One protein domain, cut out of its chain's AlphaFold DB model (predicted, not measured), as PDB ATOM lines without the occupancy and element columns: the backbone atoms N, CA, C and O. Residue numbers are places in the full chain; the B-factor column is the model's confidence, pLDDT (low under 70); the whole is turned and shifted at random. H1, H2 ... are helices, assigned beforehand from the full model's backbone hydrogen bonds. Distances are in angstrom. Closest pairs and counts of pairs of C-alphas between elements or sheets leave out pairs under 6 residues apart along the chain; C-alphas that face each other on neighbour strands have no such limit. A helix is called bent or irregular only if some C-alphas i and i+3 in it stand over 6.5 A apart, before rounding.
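This is residues 15 to 39 and 46 to 104 of the 196 residues of an uncharacterized protein of Arundo donax (UniProt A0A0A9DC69). Two long helices, H1 and H4, run opposite ways alongside each other over part of their lengths, and the shorter H2 crosses both on one side. The four-residue H3 lies near the last residues of H1 and the first of H4. The printed part has 84 residues with four named helices, H1 to H4 in chain order, and no named strand; the class is all helix, with 50 residues in helices. It is compact, with a radius of gyration of the C-alphas of 13.0 A, and elongated, spanning 42 by 27 by 19 A.

H1, residues 15 to 33, is 27.2 A long and begins at C-alpha 15 (283.969, 309.723, 406.870). H4, residues 75 to 93, is 25.0 A long and ends at C-alpha 93 (278.575, 302.115, 396.891). It has a kink of 33 degrees near residue 82 and is only just irregular: C-alphas 81 and 84 are 6.7 A apart. H2 is residues 48 to 55, 11.0 A, and H3 residues 66 to 69, 5.4 A.

H1 and H4 touch at a shallow tilt of 28 degrees, opposite ways; their closest C-alphas, of Gly 25 and Gly 90, are 4.2 A apart. H2 touches residues 26 to 30 of H1 at a steep tilt of 54 degrees, the same way, closest at C-alphas of Met 26 and His 49, 7.3 A. H2 touches residues 87 to 91 of H4 at a steep tilt of 49 degrees, opposite ways, closest at C-alphas of His 49 and Leu 91, 6.3 A. The helix packing is mostly crossed, but only just: one of these three pairs is at a shallow tilt. H3 is close to but not clearly touching H1, closest at C-alphas of Ile 32 and Met 68, 7.3 A, and likewise H4, at C-alphas of Leu 69 and Ala 75, 5.7 A. H2 and H3 are apart. Every O i to N i+4 pair is within hydrogen-bond range in H1, against 3 of 4 in H2 and 13 of 15 in H4; H3 is too short for such a pair.

The two C-alphas farthest apart, of Ile 15 and Glu 71, are 41.8 A apart. Residues 40 to 45 are not printed, and C-alphas 39 and 46 are 10.7 A apart across this cut, in the link from H1 to H2. The link from H2 to H3 is short and that from H3 to H4 tight. The mean pLDDT of the printed part is 84.0, with residues 15 to 16, 71 to 72 and 96 to 104 under 70.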
ATOM      1  N   ILE A  15     282.957 310.419 407.681       57.12
ATOM      2  CA  ILE A  15     283.969 309.723 406.870       57.12
ATOM      3  C   ILE A  15     283.969 308.214 407.160       57.12
ATOM      4  O   ILE A  15     284.114 307.424 406.225       57.12
ATOM      5  N   SER A  16     283.718 307.796 408.409       65.56
ATOM      6  CA  SER A  16     283.623 306.370 408.762       65.56
ATOM      7  C   SER A  16     282.464 305.702 408.026       65.56
ATOM      8  O   SER A  16     282.654 304.688 407.359       65.56
ATOM      9  N   THR A  17     281.283 306.331 408.037       74.38
ATOM     10  CA  THR A  17     280.100 305.774 407.356       74.38
ATOM     11  C   THR A  17     280.302 305.644 405.844       74.38
ATOM     12  O   THR A  17     279.837 304.687 405.225       74.38
ATOM     13  N   LYS A  18     281.037 306.577 405.223       74.38
ATOM     14  CA  LYS A  18     281.370 306.527 403.790       74.38
ATOM     15  C   LYS A  18     282.426 305.470 403.467       74.38
ATOM     16  O   LYS A  18     282.407 304.947 402.350       74.38
ATOM     17  N   GLY A  19     283.331 305.175 404.400       80.38
ATOM     18  CA  GLY A  19     284.296 304.079 404.295       80.38
ATOM     19  C   GLY A  19     283.625 302.709 404.388       80.38
ATOM     20  O   GLY A  19     283.898 301.837 403.561       80.38
ATOM     21  N   ASP A  20     282.677 302.546 405.312       83.62
ATOM     22  CA  ASP A  20     281.904 301.307 405.468       83.62
ATOM     23  C   ASP A  20     281.061 301.012 404.222       83.62
ATOM     24  O   ASP A  20     281.059 299.888 403.722       83.62
ATOM     25  N   VAL A  21     280.409 302.036 403.656       86.38
ATOM     26  CA  VAL A  21     279.648 301.915 402.399       86.38
ATOM     27  C   VAL A  21     280.550 301.502 401.237       86.38
ATOM     28  O   VAL A  21     280.176 300.623 400.460       86.38
ATOM     29  N   TYR A  22     281.743 302.088 401.125       87.31
ATOM     30  CA  TYR A  22     282.701 301.708 400.086       87.31
ATOM     31  C   TYR A  22     283.143 300.253 400.222       87.31
ATOM     32  O   TYR A  22     283.123 299.500 399.250       87.31
ATOM     33  N   SER A  23     283.485 299.852 401.446       87.75
ATOM     34  CA  SER A  23     283.937 298.497 401.754       87.75
ATOM     35  C   SER A  23     282.831 297.481 401.472       87.75
ATOM     36  O   SER A  23     283.074 296.471 400.818       87.75
ATOM     37  N   PHE A  24     281.590 297.792 401.853       89.12
ATOM     38  CA  PHE A  24     280.411 297.005 401.498       89.12
ATOM     39  C   PHE A  24     280.221 296.889 399.978       89.12
ATOM     40  O   PHE A  24     279.951 295.801 399.475       89.12
ATOM     41  N   GLY A  25     280.407 297.982 399.232       91.25
ATOM     42  CA  GLY A  25     280.345 297.974 397.770       91.25
ATOM     43  C   GLY A  25     281.378 297.040 397.139       91.25
ATOM     44  O   GLY A  25     281.024 296.231 396.288       91.25
ATOM     45  N   MET A  26     282.632 297.098 397.591       90.56
ATOM     46  CA  MET A  26     283.701 296.230 397.086       90.56
ATOM     47  C   MET A  26     283.452 294.754 397.407       90.56
ATOM     48  O   MET A  26     283.622 293.916 396.526       90.56
ATOM     49  N   LEU A  27     282.982 294.447 398.621       91.81
ATOM     50  CA  LEU A  27     282.614 293.085 399.018       91.81
ATOM     51  C   LEU A  27     281.451 292.537 398.179       91.81
ATOM     52  O   LEU A  27     281.473 291.378 397.779       91.81
ATOM     53  N   LEU A  28     280.442 293.363 397.874       93.12
ATOM     54  CA  LEU A  28     279.360 292.969 396.967       93.12
ATOM     55  C   LEU A  28     279.894 292.599 395.579       93.12
ATOM     56  O   LEU A  28     279.490 291.580 395.023       93.12
ATOM     57  N   LEU A  29     280.792 293.413 395.022       92.94
ATOM     58  CA  LEU A  29     281.384 293.147 393.710       92.94
ATOM     59  C   LEU A  29     282.285 291.902 393.722       92.94
ATOM     60  O   LEU A  29     282.254 291.126 392.766       92.94
ATOM     61  N   GLU A  30     283.030 291.675 394.804       93.38
ATOM     62  CA  GLU A  30     283.837 290.465 395.018       93.38
ATOM     63  C   GLU A  30     282.959 289.210 395.059       93.38
ATOM     64  O   GLU A  30     283.244 288.254 394.347       93.38
ATOM     65  N   MET A  31     281.838 289.232 395.787       92.00
ATOM     66  CA  MET A  31     280.900 288.100 395.827       92.00
ATOM     67  C   MET A  31     280.254 287.811 394.467       92.00
ATOM     68  O   MET A  31     280.062 286.653 394.117       92.00
ATOM     69  N   ILE A  32     279.917 288.844 393.688       92.44
ATOM     70  CA  ILE A  32     279.296 288.660 392.366       92.44
ATOM     71  C   ILE A  32     280.286 288.045 391.370       92.44
ATOM     72  O   ILE A  32     279.893 287.215 390.556       92.44
ATOM     73  N   THR A  33     281.548 288.472 391.412       91.44
ATOM     74  CA  THR A  33     282.582 288.092 390.435       91.44
ATOM     75  C   THR A  33     283.478 286.939 390.886       91.44
ATOM     76  O   THR A  33     284.300 286.474 390.097       91.44
ATOM     77  N   GLY A  34     283.401 286.522 392.153       90.94
ATOM     78  CA  GLY A  34     284.308 285.535 392.753       90.94
ATOM     79  C   GLY A  34     285.777 285.976 392.737       90.94
ATOM     80  O   GLY A  34     286.679 285.142 392.747       90.94
ATOM     81  N   SER A  35     286.026 287.282 392.620       88.38
ATOM     82  CA  SER A  35     287.337 287.850 392.307       88.38
ATOM     83  C   SER A  35     287.798 288.778 393.410       88.38
ATOM     84  O   SER A  35     287.078 289.714 393.767       88.38
ATOM     85  N   SER A  36     289.016 288.576 393.906       86.81
ATOM     86  CA  SER A  36     289.534 289.439 394.957       86.81
ATOM     87  C   SER A  36     289.889 290.815 394.382       86.81
ATOM     88  O   SER A  36     290.480 290.893 393.302       86.81
ATOM     89  N   PRO A  37     289.616 291.927 395.090       80.81
ATOM     90  CA  PRO A  37     290.033 293.264 394.661       80.81
ATOM     91  C   PRO A  37     291.546 293.398 394.422       80.81
ATOM     92  O   PRO A  37     291.974 294.337 393.755       80.81
ATOM     93  N   THR A  38     292.340 292.480 394.987       79.69
ATOM     94  CA  THR A  38     293.801 292.390 394.863       79.69
ATOM     95  C   THR A  38     294.271 291.304 393.890       79.69
ATOM     96  O   THR A  38     295.452 290.969 393.896       79.69
ATOM     97  N   ASP A  39     293.376 290.712 393.093       82.88
ATOM     98  CA  ASP A  39     293.772 289.728 392.083       82.88
ATOM     99  C   ASP A  39     294.747 290.339 391.070       82.88
ATOM    100  O   ASP A  39     294.593 291.486 390.645       82.88
ATOM    101  N   THR A  46     293.416 298.716 386.265       79.19
ATOM    102  CA  THR A  46     291.958 298.562 386.334       79.19
ATOM    103  C   THR A  46     291.553 297.917 387.649       79.19
ATOM    104  O   THR A  46     291.841 296.750 387.864       79.19
ATOM    105  N   ASN A  47     290.848 298.655 388.504       87.19
ATOM    106  CA  ASN A  47     290.289 298.125 389.748       87.19
ATOM    107  C   ASN A  47     289.042 297.247 389.496       87.19
ATOM    108  O   ASN A  47     288.437 297.290 388.420       87.19
ATOM    109  N   LEU A  48     288.638 296.473 390.511       90.56
ATOM    110  CA  LEU A  48     287.444 295.619 390.450       90.56
ATOM    111  C   LEU A  48     286.169 296.414 390.107       90.56
ATOM    112  O   LEU A  48     285.367 295.945 389.305       90.56
ATOM    113  N   HIS A  49     286.010 297.634 390.643       91.88
ATOM    114  CA  HIS A  49     284.893 298.531 390.296       91.88
ATOM    115  C   HIS A  49     284.818 298.761 388.784       91.88
ATOM    116  O   HIS A  49     283.825 298.408 388.156       91.88
ATOM    117  N   GLY A  50     285.896 299.262 388.183       91.00
ATOM    118  CA  GLY A  50     285.954 299.577 386.763       91.00
ATOM    119  C   GLY A  50     285.863 298.336 385.879       91.00
ATOM    120  O   GLY A  50     285.400 298.425 384.745       91.00
ATOM    121  N   PHE A  51     286.292 297.173 386.370       91.69
ATOM    122  CA  PHE A  51     286.076 295.904 385.680       91.69
ATOM    123  C   PHE A  51     284.587 295.553 385.582       91.69
ATOM    124  O   PHE A  51     284.116 295.241 384.488       91.69
ATOM    125  N   VAL A  52     283.845 295.672 386.685       93.00
ATOM    126  CA  VAL A  52     282.395 295.430 386.697       93.00
ATOM    127  C   VAL A  52     281.646 296.505 385.911       93.00
ATOM    128  O   VAL A  52     280.755 296.174 385.134       93.00
ATOM    129  N   ASP A  53     282.033 297.774 386.053       93.19
ATOM    130  CA  ASP A  53     281.394 298.917 385.389       93.19
ATOM    131  C   ASP A  53     281.435 298.785 383.858       93.19
ATOM    132  O   ASP A  53     280.433 298.989 383.183       93.19
ATOM    133  N   ARG A  54     282.562 298.317 383.297       92.69
ATOM    134  CA  ARG A  54     282.699 298.069 381.848       92.69
ATOM    135  C   ARG A  54     281.843 296.914 381.326       92.69
ATOM    136  O   ARG A  54     281.574 296.858 380.126       92.69
ATOM    137  N   ALA A  55     281.491 295.963 382.185       91.94
ATOM    138  CA  ALA A  55     280.669 294.815 381.818       91.94
ATOM    139  C   ALA A  55     279.173 295.061 382.077       91.94
ATOM    140  O   ALA A  55     278.325 294.362 381.521       91.94
ATOM    141  N   PHE A  56     278.827 296.031 382.922       93.25
ATOM    142  CA  PHE A  56     277.456 296.293 383.334       93.25
ATOM    143  C   PHE A  56     276.694 297.191 382.335       93.25
ATOM    144  O   PHE A  56     277.246 298.198 381.899       93.25
ATOM    145  N   PRO A  57     275.397 296.933 382.058       91.12
ATOM    146  CA  PRO A  57     274.618 295.737 382.400       91.12
ATOM    147  C   PRO A  57     274.673 294.619 381.340       91.12
ATOM    148  O   PRO A  57     274.291 293.492 381.645       91.12
ATOM    149  N   GLU A  58     275.103 294.885 380.102       90.69
ATOM    150  CA  GLU A  58     274.903 293.955 378.976       90.69
ATOM    151  C   GLU A  58     275.758 292.684 379.070       90.69
ATOM    152  O   GLU A  58     275.315 291.599 378.685       90.69
ATOM    153  N   LYS A  59     276.979 292.805 379.592       92.75
ATOM    154  CA  LYS A  59     277.985 291.734 379.654       92.75
ATOM    155  C   LYS A  59     278.231 291.222 381.066       92.75
ATOM    156  O   LYS A  59     279.170 290.468 381.289       92.75
ATOM    157  N   ILE A  60     277.381 291.582 382.028       91.44
ATOM    158  CA  ILE A  60     277.593 291.180 383.422       91.44
ATOM    159  C   ILE A  60     277.616 289.652 383.583       91.44
ATOM    160  O   ILE A  60     278.380 289.127 384.378       91.44
ATOM    161  N   HIS A  61     276.861 288.925 382.757       90.44
ATOM    162  CA  HIS A  61     276.870 287.462 382.710       90.44
ATOM    163  C   HIS A  61     278.238 286.836 382.381       90.44
ATOM    164  O   HIS A  61     278.450 285.676 382.710       90.44
ATOM    165  N   GLU A  62     279.155 287.579 381.755       91.31
ATOM    166  CA  GLU A  62     280.503 287.105 381.406       91.31
ATOM    167  C   GLU A  62     281.473 287.172 382.594       91.31
ATOM    168  O   GLU A  62     282.509 286.512 382.580       91.31
ATOM    169  N   ILE A  63     281.152 287.981 383.609       91.62
ATOM    170  CA  ILE A  63     282.036 288.263 384.749       91.62
ATOM    171  C   ILE A  63     281.503 287.730 386.082       91.62
ATOM    172  O   ILE A  63     282.180 287.869 387.098       91.62
ATOM    173  N   ILE A  64     280.287 287.177 386.093       91.56
ATOM    174  CA  ILE A  64     279.680 286.573 387.280       91.56
ATOM    175  C   ILE A  64     280.379 285.254 387.594       91.56
ATOM    176  O   ILE A  64     280.656 284.466 386.688       91.56
ATOM    177  N   ASP A  65     280.607 284.998 388.880       89.94
ATOM    178  CA  ASP A  65     281.071 283.702 389.361       89.94
ATOM    179  C   ASP A  65     280.084 282.604 388.914       89.94
ATOM    180  O   ASP A  65     278.903 282.659 389.273       89.94
ATOM    181  N   PRO A  66     280.524 281.585 388.155       85.75
ATOM    182  CA  PRO A  66     279.674 280.469 387.748       85.75
ATOM    183  C   PRO A  66     278.933 279.793 388.913       85.75
ATOM    184  O   PRO A  66     277.829 279.283 388.720       85.75
ATOM    185  N   VAL A  67     279.496 279.829 390.129       84.81
ATOM    186  CA  VAL A  67     278.875 279.288 391.352       84.81
ATOM    187  C   VAL A  67     277.591 280.037 391.730       84.81
ATOM    188  O   VAL A  67     276.742 279.475 392.417       84.81
ATOM    189  N   MET A  68     277.399 281.273 391.260       80.00
ATOM    190  CA  MET A  68     276.188 282.071 391.487       80.00
ATOM    191  C   MET A  68     275.021 281.685 390.561       80.00
ATOM    192  O   MET A  68     273.883 282.072 390.826       80.00
ATOM    193  N   LEU A  69     275.280 280.957 389.469       78.62
ATOM    194  CA  LEU A  69     274.301 280.632 388.420       78.62
ATOM    195  C   LEU A  69     273.962 279.129 388.371       78.62
ATOM    196  O   LEU A  69     273.763 278.579 387.289       78.62
ATOM    197  N   GLN A  70     273.913 278.452 389.525       75.75
ATOM    198  CA  GLN A  70     273.657 277.003 389.586       75.75
ATOM    199  C   GLN A  70     272.284 276.607 389.021       75.75
ATOM    200  O   GLN A  70     271.320 277.371 389.074       75.75
ATOM    201  N   GLU A  71     272.213 275.376 388.501       62.66
ATOM    202  CA  GLU A  71     271.146 274.848 387.630       62.66
ATOM    203  C   GLU A  71     269.735 274.799 388.249       62.66
ATOM    204  O   GLU A  71     268.758 274.526 387.554       62.66
ATOM    205  N   GLU A  72     269.608 275.057 389.548       68.44
ATOM    206  CA  GLU A  72     268.354 274.947 390.298       68.44
ATOM    207  C   GLU A  72     267.394 276.122 390.050       68.44
ATOM    208  O   GLU A  72     266.191 276.002 390.295       68.44
ATOM    209  N   PHE A  73     267.900 277.240 389.519       70.25
ATOM    210  CA  PHE A  73     267.128 278.453 389.248       70.25
ATOM    211  C   PHE A  73     267.213 278.858 387.772       70.25
ATOM    212  O   PHE A  73     268.199 278.577 387.091       70.25
ATOM    213  N   ASP A  74     266.191 279.557 387.260       82.38
ATOM    214  CA  ASP A  74     266.284 280.177 385.934       82.38
ATOM    215  C   ASP A  74     267.388 281.242 385.968       82.38
ATOM    216  O   ASP A  74     267.212 282.334 386.515       82.38
ATOM    217  N   ALA A  75     268.541 280.913 385.379       80.56
ATOM    218  CA  ALA A  75     269.707 281.786 385.331       80.56
ATOM    219  C   ALA A  75     269.373 283.167 384.744       80.56
ATOM    220  O   ALA A  75     269.952 284.167 385.163       80.56
ATOM    221  N   GLY A  76     268.409 283.254 383.817       84.00
ATOM    222  CA  GLY A  76     267.948 284.531 383.272       84.00
ATOM    223  C   GLY A  76     267.177 285.369 384.294       84.00
ATOM    224  O   GLY A  76     267.363 286.585 384.358       84.00
ATOM    225  N   GLU A  77     266.347 284.727 385.117       85.12
ATOM    226  CA  GLU A  77     265.577 285.384 386.174       85.12
ATOM    227  C   GLU A  77     266.487 285.861 387.310       85.12
ATOM    228  O   GLU A  77     266.407 287.023 387.710       85.12
ATOM    229  N   VAL A  78     267.406 285.010 387.781       87.06
ATOM    230  CA  VAL A  78     268.378 285.360 388.832       87.06
ATOM    231  C   VAL A  78     269.273 286.512 388.381       87.06
ATOM    232  O   VAL A  78     269.480 287.473 389.127       87.06
ATOM    233  N   LEU A  79     269.753 286.469 387.136       89.38
ATOM    234  CA  LEU A  79     270.570 287.531 386.564       89.38
ATOM    235  C   LEU A  79     269.842 288.883 386.594       89.38
ATOM    236  O   LEU A  79     270.401 289.870 387.068       89.38
ATOM    237  N   GLN A  80     268.595 288.932 386.121       89.31
ATOM    238  CA  GLN A  80     267.841 290.182 385.985       89.31
ATOM    239  C   GLN A  80     267.265 290.695 387.309       89.31
ATOM    240  O   GLN A  80     267.274 291.901 387.555       89.31
ATOM    241  N   ASN A  81     266.777 289.800 388.169       89.19
ATOM    242  CA  ASN A  81     266.061 290.175 389.389       89.19
ATOM    243  C   ASN A  81     266.974 290.287 390.615       89.19
ATOM    244  O   ASN A  81     266.638 291.023 391.542       89.19
ATOM    245  N   CYS A  82     268.123 289.608 390.616       89.94
ATOM    246  CA  CYS A  82     269.050 289.607 391.747       89.94
ATOM    247  C   CYS A  82     270.381 290.261 391.371       89.94
ATOM    248  O   CYS A  82     270.762 291.265 391.974       89.94
ATOM    249  N   ILE A  83     271.075 289.742 390.355       92.12
ATOM    250  CA  ILE A  83     272.467 290.140 390.100       92.12
ATOM    251  C   ILE A  83     272.580 291.556 389.544       92.12
ATOM    252  O   ILE A  83     273.365 292.349 390.057       92.12
ATOM    253  N   VAL A  84     271.784 291.910 388.534       92.62
ATOM    254  CA  VAL A  84     271.803 293.255 387.940       92.62
ATOM    255  C   VAL A  84     271.501 294.337 388.997       92.62
ATOM    256  O   VAL A  84     272.255 295.310 389.086       92.62
ATOM    257  N   PRO A  85     270.469 294.199 389.856       93.25
ATOM    258  CA  PRO A  85     270.255 295.126 390.966       93.25
ATOM    259  C   PRO A  85     271.404 295.170 391.978       93.25
ATOM    260  O   PRO A  85     271.793 296.266 392.385       93.25
ATOM    261  N   LEU A  86     271.959 294.018 392.374       93.31
ATOM    262  CA  LEU A  86     273.063 293.948 393.338       93.31
ATOM    263  C   LEU A  86     274.339 294.598 392.798       93.31
ATOM    264  O   LEU A  86     274.961 295.385 393.506       93.31
ATOM    265  N   ALA A  87     274.684 294.348 391.536       93.50
ATOM    266  CA  ALA A  87     275.826 294.973 390.879       93.50
ATOM    267  C   ALA A  87     275.659 296.492 390.779       93.50
ATOM    268  O   ALA A  87     276.592 297.232 391.074       93.50
ATOM    269  N   ARG A  88     274.449 296.977 390.464       94.06
ATOM    270  CA  ARG A  88     274.151 298.416 390.456       94.06
ATOM    271  C   ARG A  88     274.365 299.058 391.830       94.06
ATOM    272  O   ARG A  88     274.905 300.161 391.912       94.06
ATOM    273  N   ILE A  89     273.942 298.384 392.903       92.44
ATOM    274  CA  ILE A  89     274.181 298.842 394.281       92.44
ATOM    275  C   ILE A  89     275.681 298.817 394.584       92.44
ATOM    276  O   ILE A  89     276.214 299.825 395.037       92.44
ATOM    277  N   GLY A  90     276.367 297.713 394.273       92.44
ATOM    278  CA  GLY A  90     277.810 297.558 394.463       92.44
ATOM    279  C   GLY A  90     278.606 298.680 393.799       92.44
ATOM    280  O   GLY A  90     279.376 299.355 394.482       92.44
ATOM    281  N   LEU A  91     278.345 298.954 392.516       92.38
ATOM    282  CA  LEU A  91     278.964 300.040 391.744       92.38
ATOM    283  C   LEU A  91     278.693 301.423 392.347       92.38
ATOM    284  O   LEU A  91     279.602 302.243 392.441       92.38
ATOM    285  N   SER A  92     277.462 301.671 392.807       90.44
ATOM    286  CA  SER A  92     277.093 302.946 393.442       90.44
ATOM    287  C   SER A  92     277.805 303.148 394.787       90.44
ATOM    288  O   SER A  92     278.238 304.252 395.112       90.44
ATOM    289  N   CYS A  93     277.936 302.082 395.577       87.50
ATOM    290  CA  CYS A  93     278.575 302.115 396.891       87.50
ATOM    291  C   CYS A  93     280.104 302.233 396.799       87.50
ATOM    292  O   CYS A  93     280.717 302.891 397.638       87.50
ATOM    293  N   SER A  94     280.715 301.639 395.770       87.38
ATOM    294  CA  SER A  94     282.171 301.601 395.568       87.38
ATOM    295  C   SER A  94     282.719 302.738 394.687       87.38
ATOM    296  O   SER A  94     283.863 302.683 394.244       87.38
ATOM    297  N   MET A  95     281.951 303.813 394.475       79.56
ATOM    298  CA  MET A  95     282.459 305.034 393.833       79.56
ATOM    299  C   MET A  95     283.643 305.614 394.620       79.56
ATOM    300  O   MET A  95     283.636 305.659 395.855       79.56
ATOM    301  N   THR A  96     284.675 306.089 393.928       64.69
ATOM    302  CA  THR A  96     285.914 306.576 394.561       64.69
ATOM    303  C   THR A  96     285.734 307.916 395.280       64.69
ATOM    304  O   THR A  96     286.436 308.163 396.257       64.69
ATOM    305  N   LEU A  97     284.753 308.736 394.881       59.47
ATOM    306  CA  LEU A  97     284.457 310.029 395.503       59.47
ATOM    307  C   LEU A  97     283.363 309.914 396.589       59.47
ATOM    308  O   LEU A  97     282.237 309.511 396.283       59.47
ATOM    309  N   PRO A  98     283.610 310.350 397.843       58.00
ATOM    310  CA  PRO A  98     282.616 310.297 398.928       58.00
ATOM    311  C   PRO A  98     281.316 311.060 398.636       58.00
ATOM    312  O   PRO A  98     280.254 310.699 399.151       58.00
ATOM    313  N   LYS A  99     281.401 312.108 397.803       57.97
ATOM    314  CA  LYS A  99     280.270 312.955 397.386       57.97
ATOM    315  C   LYS A  99     279.282 312.235 396.467       57.97
ATOM    316  O   LYS A  99     278.123 312.627 396.417       57.97
ATOM    317  N   GLU A 100     279.728 311.197 395.767       59.81
ATOM    318  CA  GLU A 100     278.904 310.427 394.828       59.81
ATOM    319  C   GLU A 100     278.319 309.163 395.460       59.81
ATOM    320  O   GLU A 100     277.372 308.598 394.925       59.81
ATOM    321  N   ARG A 101     278.824 308.752 396.633       60.50
ATOM    322  CA  ARG A 101     278.241 307.664 397.427       60.50
ATOM    323  C   ARG A 101     276.964 308.169 398.093       60.50
ATOM    324  O   ARG A 101     277.039 309.132 398.864       60.50
ATOM    325  N   PRO A 102     275.801 307.538 397.904       61.81
ATOM    326  CA  PRO A 102     274.628 307.883 398.704       61.81
ATOM    327  C   PRO A 102     274.881 307.737 400.221       61.81
ATOM    328  O   PRO A 102     275.675 306.908 400.676       61.81
ATOM    329  N   GLY A 103     274.258 308.601 401.027       63.38
ATOM    330  CA  GLY A 103     274.188 308.426 402.485       63.38
ATOM    331  C   GLY A 103     273.232 307.283 402.855       63.38
ATOM    332  O   GLY A 103     272.389 306.890 402.046       63.38
ATOM    333  N   ASN A 104     273.338 306.722 404.063       65.50
ATOM    334  CA  ASN A 104     272.309 305.788 404.549       65.50
ATOM    335  C   ASN A 104     270.949 306.533 404.697       65.50
ATOM    336  O   ASN A 104     270.978 307.747 404.907       65.50
TER     337      ASN A 104